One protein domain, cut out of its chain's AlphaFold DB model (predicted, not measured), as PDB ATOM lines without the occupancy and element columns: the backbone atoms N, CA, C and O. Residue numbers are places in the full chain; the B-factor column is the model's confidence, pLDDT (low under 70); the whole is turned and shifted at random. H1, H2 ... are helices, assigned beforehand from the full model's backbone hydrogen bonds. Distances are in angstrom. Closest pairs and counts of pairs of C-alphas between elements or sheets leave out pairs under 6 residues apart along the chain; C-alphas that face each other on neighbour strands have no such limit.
ATOM      1  N   ASN A  17    -155.407-145.429-149.709       96.38
ATOM      2  CA  ASN A  17    -154.422-144.765-150.560       96.38
ATOM      3  C   ASN A  17    -154.217-143.305-150.151       96.38
ATOM      4  O   ASN A  17    -153.076-142.863-150.063       96.38
ATOM      5  N   LEU A  18    -155.296-142.581-149.835       95.19
ATOM      6  CA  LEU A  18    -155.200-141.212-149.331       95.19
ATOM      7  C   LEU A  18    -154.407-141.160-148.019       95.19
ATOM      8  O   LEU A  18    -153.481-140.360-147.896       95.19
ATOM      9  N   LEU A  19    -154.704-142.058-147.074       96.00
ATOM     10  CA  LEU A  19    -153.962-142.157-145.809       96.00
ATOM     11  C   LEU A  19    -152.473-142.444-146.032       96.00
ATOM     12  O   LEU A  19    -151.616-141.821-145.403       96.00
ATOM     13  N   ARG A  20    -152.151-143.354-146.960       97.50
ATOM     14  CA  ARG A  20    -150.764-143.651-147.342       97.50
ATOM     15  C   ARG A  20    -150.065-142.416-147.908       97.50
ATOM     16  O   ARG A  20    -148.942-142.130-147.500       97.50
ATOM     17  N   THR A  21    -150.722-141.679-148.798       97.31
ATOM     18  CA  THR A  21    -150.179-140.442-149.372       97.31
ATOM     19  C   THR A  21    -149.925-139.391-148.294       97.31
ATOM     20  O   THR A  21    -148.828-138.841-148.239       97.31
ATOM     21  N   ILE A  22    -150.880-139.163-147.387       96.44
ATOM     22  CA  ILE A  22    -150.723-138.212-146.271       96.44
ATOM     23  C   ILE A  22    -149.523-138.594-145.397       96.44
ATOM     24  O   ILE A  22    -148.691-137.742-145.077       96.44
ATOM     25  N   ARG A  23    -149.388-139.880-145.050       97.62
ATOM     26  CA  ARG A  23    -148.243-140.376-144.275       97.62
ATOM     27  C   ARG A  23    -146.916-140.125-144.996       97.62
ATOM     28  O   ARG A  23    -145.975-139.652-144.363       97.62
ATOM     29  N   LEU A  24    -146.841-140.420-146.296       97.88
ATOM     30  CA  LEU A  24    -145.634-140.190-147.097       97.88
ATOM     31  C   LEU A  24    -145.266-138.704-147.145       97.88
ATOM     32  O   LEU A  24    -144.103-138.364-146.942       97.88
ATOM     33  N   ILE A  25    -146.246-137.814-147.337       97.56
ATOM     34  CA  ILE A  25    -146.028-136.359-147.290       97.56
ATOM     35  C   ILE A  25    -145.430-135.952-145.936       97.56
ATOM     36  O   ILE A  25    -144.459-135.196-145.897       97.56
ATOM     37  N   GLY A  26    -145.966-136.478-144.831       96.38
ATOM     38  CA  GLY A  26    -145.438-136.227-143.488       96.38
ATOM     39  C   GLY A  26    -143.985-136.684-143.317       96.38
ATOM     40  O   GLY A  26    -143.158-135.929-142.806       96.38
ATOM     41  N   GLU A  27    -143.652-137.884-143.795       96.94
ATOM     42  CA  GLU A  27    -142.292-138.430-143.731       96.94
ATOM     43  C   GLU A  27    -141.292-137.572-144.523       96.94
ATOM     44  O   GLU A  27    -140.230-137.211-144.008       96.94
ATOM     45  N   TYR A  28    -141.638-137.188-145.755       95.38
ATOM     46  CA  TYR A  28    -140.777-136.335-146.576       95.38
ATOM     47  C   TYR A  28    -140.659-134.913-146.028       95.38
ATOM     48  O   TYR A  28    -139.576-134.332-146.105       95.38
ATOM     49  N   LYS A  29    -141.711-134.370-145.405       93.25
ATOM     50  CA  LYS A  29    -141.636-133.085-144.694       93.25
ATOM     51  C   LYS A  29    -140.639-133.147-143.532       93.25
ATOM     52  O   LYS A  29    -139.856-132.215-143.360       93.25
ATOM     53  N   GLY A  30    -140.623-134.250-142.780       92.06
ATOM     54  CA  GLY A  30    -139.624-134.492-141.734       92.06
ATOM     55  C   GLY A  30    -138.198-134.553-142.293       92.06
ATOM     56  O   GLY A  30    -137.310-133.863-141.797       92.06
ATOM     57  N   LYS A  31    -137.985-135.292-143.391       91.12
ATOM     58  CA  LYS A  31    -136.681-135.343-144.083       91.12
ATOM     59  C   LYS A  31    -136.244-133.965-144.593       91.12
ATOM     60  O   LYS A  31    -135.086-133.594-144.435       91.12
ATOM     61  N   GLN A  32    -137.164-133.178-145.154       91.44
ATOM     62  CA  GLN A  32    -136.883-131.814-145.608       91.44
ATOM     63  C   GLN A  32    -136.400-130.914-144.463       91.44
ATOM     64  O   GLN A  32    -135.533-130.072-144.686       91.44
ATOM     65  N   GLN A  33    -136.933-131.078-143.249       90.94
ATOM     66  CA  GLN A  33    -136.497-130.296-142.091       90.94
ATOM     67  C   GLN A  33    -135.020-130.540-141.756       90.94
ATOM     68  O   GLN A  33    -134.304-129.576-141.514       90.94
ATOM     69  N   LEU A  34    -134.539-131.781-141.862       90.19
ATOM     70  CA  LEU A  34    -133.114-132.092-141.694       90.19
ATOM     71  C   LEU A  34    -132.246-131.406-142.760       90.19
ATOM     72  O   LEU A  34    -131.206-130.834-142.442       90.19
ATOM     73  N   PHE A  35    -132.688-131.394-144.023       88.00
ATOM     74  CA  PHE A  35    -131.944-130.730-145.102       88.00
ATOM     75  C   PHE A  35    -131.882-129.207-144.957       88.00
ATOM     76  O   PHE A  35    -130.918-128.604-145.426       88.00
ATOM     77  N   LYS A  36    -132.860-128.581-144.288       89.12
ATOM     78  CA  LYS A  36    -132.786-127.147-143.955       89.12
ATOM     79  C   LYS A  36    -131.589-126.834-143.059       89.12
ATOM     80  O   LYS A  36    -131.001-125.771-143.206       89.12
ATOM     81  N   GLU A  37    -131.239-127.747-142.159       90.12
ATOM     82  CA  GLU A  37    -130.126-127.580-141.221       90.12
ATOM     83  C   GLU A  37    -128.796-128.028-141.841       90.12
ATOM     84  O   GLU A  37    -127.790-127.333-141.725       90.12
ATOM     85  N   GLN A  38    -128.790-129.168-142.538       91.75
ATOM     86  CA  GLN A  38    -127.561-129.794-143.037       91.75
ATOM     87  C   GLN A  38    -127.084-129.257-144.390       91.75
ATOM     88  O   GLN A  38    -125.891-129.307-144.688       91.75
ATOM     89  N   SER A  39    -127.991-128.824-145.268       91.88
ATOM     90  CA  SER A  39    -127.650-128.440-146.647       91.88
ATOM     91  C   SER A  39    -128.585-127.354-147.196       91.88
ATOM     92  O   SER A  39    -129.233-127.552-148.234       91.88
ATOM     93  N   PRO A  40    -128.660-126.183-146.536       90.25
ATOM     94  CA  PRO A  40    -129.592-125.125-146.914       90.25
ATOM     95  C   PRO A  40    -129.379-124.611-148.346       90.25
ATOM     96  O   PRO A  40    -130.350-124.279-149.020       90.25
ATOM     97  N   GLN A  41    -128.143-124.593-148.857       90.88
ATOM     98  CA  GLN A  41    -127.828-124.102-150.207       90.88
ATOM     99  C   GLN A  41    -128.374-125.025-151.309       90.88
ATOM    100  O   GLN A  41    -128.912-124.559-152.317       90.88
ATOM    101  N   VAL A  42    -128.266-126.342-151.110       90.25
ATOM    102  CA  VAL A  42    -128.822-127.336-152.041       90.25
ATOM    103  C   VAL A  42    -130.345-127.249-152.030       90.25
ATOM    104  O   VAL A  42    -130.970-127.212-153.090       90.25
ATOM    105  N   LEU A  43    -130.940-127.148-150.838       89.69
ATOM    106  CA  LEU A  43    -132.384-127.009-150.692       89.69
ATOM    107  C   LEU A  43    -132.906-125.725-151.353       89.69
ATOM    108  O   LEU A  43    -133.944-125.764-152.008       89.69
ATOM    109  N   GLU A  44    -132.178-124.614-151.232       88.75
ATOM    110  CA  GLU A  44    -132.535-123.358-151.894       88.75
ATOM    111  C   GLU A  44    -132.456-123.481-153.419       88.75
ATOM    112  O   GLU A  44    -133.363-123.042-154.120       88.75
ATOM    113  N   THR A  45    -131.437-124.161-153.948       90.50
ATOM    114  CA  THR A  45    -131.314-124.400-155.395       90.50
ATOM    115  C   THR A  45    -132.495-125.218-155.930       90.50
ATOM    116  O   THR A  45    -133.090-124.867-156.952       90.50
ATOM    117  N   LEU A  46    -132.885-126.277-155.214       90.81
ATOM    118  CA  LEU A  46    -134.054-127.093-155.557       90.81
ATOM    119  C   LEU A  46    -135.358-126.296-155.456       90.81
ATOM    120  O   LEU A  46    -136.233-126.440-156.309       90.81
ATOM    121  N   ARG A  47    -135.481-125.426-154.448       89.25
ATOM    122  CA  ARG A  47    -136.637-124.539-154.287       89.25
ATOM    123  C   ARG A  47    -136.773-123.582-155.469       89.25
ATOM    124  O   ARG A  47    -137.867-123.448-156.007       89.25
ATOM    125  N   GLN A  48    -135.681-122.949-155.892       88.75
ATOM    126  CA  GLN A  48    -135.679-122.036-157.039       88.75
ATOM    127  C   GLN A  48    -136.083-122.752-158.331       88.75
ATOM    128  O   GLN A  48    -136.945-122.268-159.064       88.75
ATOM    129  N   ALA A  49    -135.524-123.940-158.577       90.44
ATOM    130  CA  ALA A  49    -135.910-124.762-159.721       90.44
ATOM    131  C   ALA A  49    -137.405-125.128-159.686       90.44
ATOM    132  O   ALA A  49    -138.093-124.989-160.698       90.44
ATOM    133  N   ALA A  50    -137.920-125.526-158.517       90.38
ATOM    134  CA  ALA A  50    -139.327-125.869-158.340       90.38
ATOM    135  C   ALA A  50    -140.262-124.676-158.591       90.38
ATOM    136  O   ALA A  50    -141.317-124.864-159.190       90.38
ATOM    137  N   ILE A  51    -139.880-123.458-158.191       88.12
ATOM    138  CA  ILE A  51    -140.667-122.248-158.479       88.12
ATOM    139  C   ILE A  51    -140.721-121.993-159.981       88.12
ATOM    140  O   ILE A  51    -141.812-121.856-160.521       88.12
ATOM    141  N   ILE A  52    -139.574-122.002-160.667       89.31
ATOM    142  CA  ILE A  52    -139.524-121.778-162.121       89.31
ATOM    143  C   ILE A  52    -140.402-122.800-162.853       89.31
ATOM    144  O   ILE A  52    -141.196-122.426-163.714       89.31
ATOM    145  N   GLN A  53    -140.290-124.082-162.493       90.12
ATOM    146  CA  GLN A  53    -141.092-125.144-163.103       90.12
ATOM    147  C   GLN A  53    -142.577-125.035-162.754       90.12
ATOM    148  O   GLN A  53    -143.418-125.295-163.611       90.12
ATOM    149  N   SER A  54    -142.912-124.647-161.522       89.25
ATOM    150  CA  SER A  54    -144.300-124.448-161.102       89.25
ATOM    151  C   SER A  54    -144.941-123.312-161.888       89.25
ATOM    152  O   SER A  54    -146.013-123.521-162.445       89.25
ATOM    153  N   THR A  55    -144.271-122.159-161.978       88.75
ATOM    154  CA  THR A  55    -144.744-120.996-162.738       88.75
ATOM    155  C   THR A  55    -144.888-121.333-164.219       88.75
ATOM    156  O   THR A  55    -145.918-121.069-164.826       88.75
ATOM    157  N   GLU A  56    -143.883-121.965-164.824       90.94
ATOM    158  CA  GLU A  56    -143.958-122.346-166.237       90.94
ATOM    159  C   GLU A  56    -145.105-123.336-166.493       90.94
ATOM    160  O   GLU A  56    -145.886-123.163-167.428       90.94
ATOM    161  N   SER A  57    -145.260-124.332-165.620       89.50
ATOM    162  CA  SER A  57    -146.302-125.346-165.742       89.50
ATOM    163  C   SER A  57    -147.707-124.782-165.550       89.50
ATOM    164  O   SER A  57    -148.595-125.147-166.321       89.50
ATOM    165  N   SER A  58    -147.939-123.948-164.532       87.00
ATOM    166  CA  SER A  58    -149.261-123.364-164.272       87.00
ATOM    167  C   SER A  58    -149.703-122.493-165.437       87.00
ATOM    168  O   SER A  58    -150.787-122.689-165.982       87.00
ATOM    169  N   ASN A  59    -148.818-121.608-165.888       88.88
ATOM    170  CA  ASN A  59    -149.107-120.686-166.975       88.88
ATOM    171  C   ASN A  59    -149.339-121.444-168.289       88.88
ATOM    172  O   ASN A  59    -150.287-121.143-169.011       88.88
ATOM    173  N   ARG A  60    -148.575-122.514-168.553       90.62
ATOM    174  CA  ARG A  60    -148.796-123.364-169.730       90.62
ATOM    175  C   ARG A  60    -150.163-124.055-169.720       90.62
ATOM    176  O   ARG A  60    -150.755-124.202-170.786       90.62
ATOM    177  N   ILE A  61    -150.674-124.477-168.559       89.75
ATOM    178  CA  ILE A  61    -152.020-125.077-168.440       89.75
ATOM    179  C   ILE A  61    -153.112-124.052-168.786       89.75
ATOM    180  O   ILE A  61    -154.145-124.419-169.341       89.75
ATOM    181  N   GLU A  62    -152.855-122.772-168.522       87.88
ATOM    182  CA  GLU A  62    -153.738-121.647-168.855       87.88
ATOM    183  C   GLU A  62    -153.534-121.122-170.292       87.88
ATOM    184  O   GLU A  62    -154.227-120.202-170.724       87.88
ATOM    185  N   GLY A  63    -152.614-121.718-171.061       89.69
ATOM    186  CA  GLY A  63    -152.296-121.318-172.436       89.69
ATOM    187  C   GLY A  63    -151.322-120.138-172.548       89.69
ATOM    188  O   GLY A  63    -151.110-119.624-173.644       89.69
ATOM    189  N   ILE A  64    -150.712-119.722-171.439       88.81
ATOM    190  CA  ILE A  64    -149.732-118.639-171.366       88.81
ATOM    191  C   ILE A  64    -148.330-119.250-171.463       88.81
ATOM    192  O   ILE A  64    -147.919-120.036-170.610       88.81
ATOM    193  N   THR A  65    -147.567-118.891-172.495       88.69
ATOM    194  CA  THR A  65    -146.236-119.472-172.738       88.69
ATOM    195  C   THR A  65    -145.188-118.398-172.990       88.69
ATOM    196  O   THR A  65    -145.439-117.461-173.743       88.69
ATOM    197  N   ALA A  66    -143.990-118.578-172.434       88.44
ATOM    198  CA  ALA A  66    -142.819-117.746-172.703       88.44
ATOM    199  C   ALA A  66    -141.544-118.614-172.759       88.44
ATOM    200  O   ALA A  66    -141.537-119.725-172.220       88.44
ATOM    201  N   PRO A  67    -140.449-118.146-173.389       90.88
ATOM    202  CA  PRO A  67    -139.177-118.868-173.384       90.88
ATOM    203  C   PRO A  67    -138.658-119.113-171.960       90.88
ATOM    204  O   PRO A  67    -138.740-118.230-171.109       90.88
ATOM    205  N   LEU A  68    -138.052-120.277-171.700       87.69
ATOM    206  CA  LEU A  68    -137.599-120.652-170.350       87.69
ATOM    207  C   LEU A  68    -136.625-119.634-169.734       87.69
ATOM    208  O   LEU A  68    -136.756-119.294-168.562       87.69
ATOM    209  N   GLU A  69    -135.671-119.124-170.515       89.50
ATOM    210  CA  GLU A  69    -134.735-118.093-170.039       89.50
ATOM    211  C   GLU A  69    -135.470-116.823-169.612       89.50
ATOM    212  O   GLU A  69    -135.162-116.230-168.581       89.50
ATOM    213  N   ARG A  70    -136.532-116.473-170.336       89.75
ATOM    214  CA  ARG A  70    -137.364-115.324-170.016       89.75
ATOM    215  C   ARG A  70    -138.142-115.530-168.717       89.75
ATOM    216  O   ARG A  70    -138.162-114.638-167.875       89.75
ATOM    217  N   ILE A  71    -138.704-116.722-168.515       88.44
ATOM    218  CA  ILE A  71    -139.383-117.099-167.265       88.44
ATOM    219  C   ILE A  71    -138.404-117.042-166.088       88.44
ATOM    220  O   ILE A  71    -138.741-116.477-165.052       88.44
ATOM    221  N   LYS A  72    -137.178-117.559-166.241       89.12
ATOM    222  CA  LYS A  72    -136.145-117.482-165.193       89.12
ATOM    223  C   LYS A  72    -135.834-116.040-164.800       89.12
ATOM    224  O   LYS A  72    -135.734-115.741-163.614       89.12
ATOM    225  N   GLU A  73    -135.669-115.152-165.776       87.94
ATOM    226  CA  GLU A  73    -135.402-113.739-165.505       87.94
ATOM    227  C   GLU A  73    -136.600-113.049-164.835       87.94
ATOM    228  O   GLU A  73    -136.390-112.239-163.933       87.94
ATOM    229  N   LEU A  74    -137.830-113.359-165.270       86.69
ATOM    230  CA  LEU A  74    -139.075-112.814-164.708       86.69
ATOM    231  C   LEU A  74    -139.270-113.254-163.254       86.69
ATOM    232  O   LEU A  74    -139.490-112.413-162.390       86.69
ATOM    233  N   VAL A  75    -139.105-114.551-162.976       85.12
ATOM    234  CA  VAL A  75    -139.192-115.127-161.624       85.12
ATOM    235  C   VAL A  75    -138.107-114.559-160.703       85.12
ATOM    236  O   VAL A  75    -138.336-114.386-159.510       85.12
ATOM    237  N   ALA A  76    -136.928-114.253-161.246       82.06
ATOM    238  CA  ALA A  76    -135.837-113.630-160.503       82.06
ATOM    239  C   ALA A  76    -135.952-112.093-160.391       82.06
ATOM    240  O   ALA A  76    -135.013-111.470-159.895       82.06
ATOM    241  N   GLU A  77    -137.041-111.485-160.882       73.25
ATOM    242  CA  GLU A  77    -137.285-110.032-160.936       73.25
ATOM    243  C   GLU A  77    -136.179-109.215-161.637       73.25
ATOM    244  O   GLU A  77    -135.996-108.023-161.398       73.25
ATOM    245  N   LYS A  78    -135.416-109.832-162.543       74.38
ATOM    246  CA  LYS A  78    -134.242-109.195-163.173       74.38
ATOM    247  C   LYS A  78    -134.589-108.288-164.357       74.38
ATOM    248  O   LYS A  78    -133.705-107.887-165.109       74.38
ATOM    249  N   THR A  79    -135.872-108.048-164.606       78.31
ATOM    250  CA  THR A  79    -136.362-107.689-165.939       78.31
ATOM    251  C   THR A  79    -137.810-107.202-165.912       78.31
ATOM    252  O   THR A  79    -138.620-107.672-165.114       78.31
ATOM    253  N   THR A  80    -138.163-106.291-166.813       82.38
ATOM    254  CA  THR A  80    -139.544-105.829-166.976       82.38
ATOM    255  C   THR A  80    -140.304-106.709-167.975       82.38
ATOM    256  O   THR A  80    -139.751-107.062-169.022       82.38
ATOM    257  N   PRO A  81    -141.565-107.077-167.685       85.31
ATOM    258  CA  PRO A  81    -142.418-107.777-168.638       85.31
ATOM    259  C   PRO A  81    -142.627-106.985-169.929       85.31
ATOM    260  O   PRO A  81    -142.872-105.777-169.885       85.31
ATOM    261  N   ARG A  82    -142.556-107.666-171.072       86.81
ATOM    262  CA  ARG A  82    -142.680-107.046-172.405       86.81
ATOM    263  C   ARG A  82    -144.087-107.110-172.981       86.81
ATOM    264  O   ARG A  82    -144.477-106.231-173.742       86.81
ATOM    265  N   ASP A  83    -144.836-108.140-172.621       86.75
ATOM    266  CA  ASP A  83    -146.181-108.391-173.116       86.75
ATOM    267  C   ASP A  83    -147.098-108.870-171.983       86.75
ATOM    268  O   ASP A  83    -146.682-109.040-170.835       86.75
ATOM    269  N   ARG A  84    -148.374-109.072-172.313       85.44
ATOM    270  CA  ARG A  84    -149.380-109.530-171.354       85.44
ATOM    271  C   ARG A  84    -149.053-110.909-170.768       85.44
ATOM    272  O   ARG A  84    -149.302-111.130-169.589       85.44
ATOM    273  N   SER A  85    -148.479-111.814-171.560       84.62
ATOM    274  CA  SER A  85    -148.127-113.162-171.095       84.62
ATOM    275  C   SER A  85    -147.005-113.106-170.059       84.62
ATOM    276  O   SER A  85    -147.104-113.720-168.998       84.62
ATOM    277  N   GLU A  86    -145.969-112.303-170.307       87.50
ATOM    278  CA  GLU A  86    -144.897-112.058-169.344       87.50
ATOM    279  C   GLU A  86    -145.401-111.347-168.078       87.50
ATOM    280  O   GLU A  86    -144.896-111.623-166.991       87.50
ATOM    281  N   GLN A  87    -146.387-110.447-168.191       83.75
ATOM    282  CA  GLN A  87    -146.993-109.773-167.032       83.75
ATOM    283  C   GLN A  87    -147.745-110.760-166.135       83.75
ATOM    284  O   GLN A  87    -147.599-110.711-164.914       83.75
ATOM    285  N   GLU A  88    -148.510-111.675-166.732       82.19
ATOM    286  CA  GLU A  88    -149.237-112.719-166.003       82.19
ATOM    287  C   GLU A  88    -148.260-113.714-165.341       82.19
ATOM    288  O   GLU A  88    -148.433-114.068-164.173       82.19
ATOM    289  N   ILE A  89    -147.165-114.078-166.023       84.50
ATOM    290  CA  ILE A  89    -146.075-114.898-165.456       84.50
ATOM    291  C   ILE A  89    -145.390-114.185-164.275       84.50
ATOM    292  O   ILE A  89    -145.179-114.796-163.224       84.50
ATOM    293  N   ALA A  90    -145.066-112.896-164.422       82.75
ATOM    294  CA  ALA A  90    -144.430-112.100-163.370       82.75
ATOM    295  C   ALA A  90    -145.322-111.956-162.127       82.75
ATOM    296  O   ALA A  90    -144.836-112.033-160.996       82.75
ATOM    297  N   GLY A  91    -146.633-111.787-162.325       76.38
ATOM    298  CA  GLY A  91    -147.600-111.677-161.232       76.38
ATOM    299  C   GLY A  91    -147.645-112.929-160.350       76.38
ATOM    300  O   GLY A  91    -147.643-112.818-159.125       76.38
ATOM    301  N   VAL A  92    -147.611-114.121-160.955       71.62
ATOM    302  CA  VAL A  92    -147.610-115.401-160.223       71.62
ATOM    303  C   VAL A  92    -146.315-115.596-159.435       71.62
ATOM    304  O   VAL A  92    -146.356-116.036-158.286       71.62
ATOM    305  N   SER A  93    -145.158-115.235-160.001       67.81
ATOM    306  CA  SER A  93    -143.876-115.393-159.301       67.81
ATOM    307  C   SER A  93    -143.767-114.575-158.014       67.81
ATOM    308  O   SER A  93    -143.188-115.066-157.042       67.81
ATOM    309  N   VAL A  94    -144.382-113.387-157.963       59.41
ATOM    310  CA  VAL A  94    -144.383-112.541-156.758       59.41
ATOM    311  C   VAL A  94    -145.053-113.249-155.572       59.41
ATOM    312  O   VAL A  94    -144.648-113.067-154.425       59.41
ATOM    313  N   MET A  95    -146.028-114.125-155.832       59.81
ATOM    314  CA  MET A  95    -146.736-114.864-154.783       59.81
ATOM    315  C   MET A  95    -145.880-115.951-154.106       59.81
ATOM    316  O   MET A  95    -146.187-116.359-152.986       59.81
ATOM    317  N   TYR A  96    -144.798-116.414-154.743       61.56
ATOM    318  CA  TYR A  96    -143.934-117.489-154.226       61.56
ATOM    319  C   TYR A  96    -142.662-116.989-153.510       61.56
ATOM    320  O   TYR A  96    -141.828-117.801-153.085       61.56
ATOM    321  N   LEU A  97    -142.495-115.672-153.356       56.28
ATOM    322  CA  LEU A  97    -141.370-115.086-152.627       56.28
ATOM    323  C   LEU A  97    -141.537-115.281-151.110       56.28
ATOM    324  O   LEU A  97    -142.611-115.017-150.563       56.28
ATOM    325  N   PRO A  98    -140.494-115.740-150.392       52.53
ATOM    326  CA  PRO A  98    -140.543-115.781-148.938       52.53
ATOM    327  C   PRO A  98    -140.639-114.347-148.381       52.53
ATOM    328  O   PRO A  98    -139.999-113.445-148.918       52.53
ATOM    329  N   PRO A  99    -141.354-114.114-147.262       48.56
ATOM    330  CA  PRO A  99    -141.559-112.772-146.693       48.56
ATOM    331  C   PRO A  99    -140.263-112.057-146.255       48.56
ATOM    332  O   PRO A  99    -140.300-110.899-145.859       48.56
ATOM    333  N   SER A 100    -139.115-112.736-146.309       42.59
ATOM    334  CA  SER A 100    -137.789-112.202-145.994       42.59
ATOM    335  C   SER A 100    -137.047-111.582-147.186       42.59
ATOM    336  O   SER A 100    -135.941-111.077-146.994       42.59
ATOM    337  N   THR A 101    -137.590-111.602-148.410       44.22
ATOM    338  CA  THR A 101    -136.939-110.925-149.544       44.22
ATOM    339  C   THR A 101    -137.176-109.410-149.500       44.22
ATOM    340  O   THR A 101    -138.331-108.983-149.551       44.22
ATOM    341  N   PRO A 102    -136.119-108.571-149.506       43.28
ATOM    342  CA  PRO A 102    -136.250-107.108-149.559       43.28
ATOM    343  C   PRO A 102    -136.906-106.590-150.857       43.28
ATOM    344  O   PRO A 102    -137.255-105.417-150.940       43.28
ATOM    345  N   ALA A 103    -137.128-107.467-151.841       43.12
ATOM    346  CA  ALA A 103    -137.797-107.195-153.111       43.12
ATOM    347  C   ALA A 103    -139.232-106.646-152.977       43.12
ATOM    348  O   ALA A 103    -139.658-105.845-153.812       43.12
TER     349      ALA A 103
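AT A GLANCE: This is residues 17 to 103 of the 134 residues of an uncharacterized protein of Tolypothrix sp. NIES-4075 (UniProt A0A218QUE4). What shape is it? Two long helices, H1 and H2, make a V that closes where H1 ends and H2 begins, and the short helices H3 and H4 pack on each other and on residues 51 to 59 of H2. Residues 17 to 31 of H1 stick out. How large? The printed part has 87 residues with four named helices, H1 to H4, and no named strand: all helix, loose, radius of gyration of the C-alphas 15.7 A, spans 43 by 33 by 21 A.

IN THESE COORDINATES: Where are the long helices? H1, residues 17 to 38, starts at C-alpha 17 (-154.422, -144.765, -150.560) and measures 31.7 A; H2, residues 40 to 61, measures 31.1 A. And the short ones? H3 is residues 68 to 75, 10.5 A; H4, residues 84 to 95, 17.6 A, ends at C-alpha 95 (-146.736, -114.864, -154.783).

HOW THE PARTS SIT: How do H1 and H2 stand? They are close but not clearly touching, closest C-alphas Phe 35 and Leu 43 at 6.7 A, opposite ways at a steep tilt of 44 degrees. What touches H2? H3 touches its residues 51 to 56, closest C-alphas Ile 52 and Lys 72 at 6.3 A, only just about perpendicular at 72 degrees. Residues 89 to 93 of H4 touch its residues 51 to 59, closest C-alphas Thr 55 and Ser 93 at 6.6 A, at a steep tilt of 39 degrees. And H3 with H4? They touch, closest C-alphas Val 75 and Ser 93 at 5.2 A, at a steep tilt of 52 degrees. Are the backbones complete? Each O i to N i+4 pair is within hydrogen-bond range in H2 and H3, 17 of 18 in H1 and 7 of 8 in H4.

THE WHOLE: Any cut or long link? The printed part has no cut; the link H1 to H2 is tight, the others short. Where is confidence low? Residues 93 to 103 have pLDDT under 70.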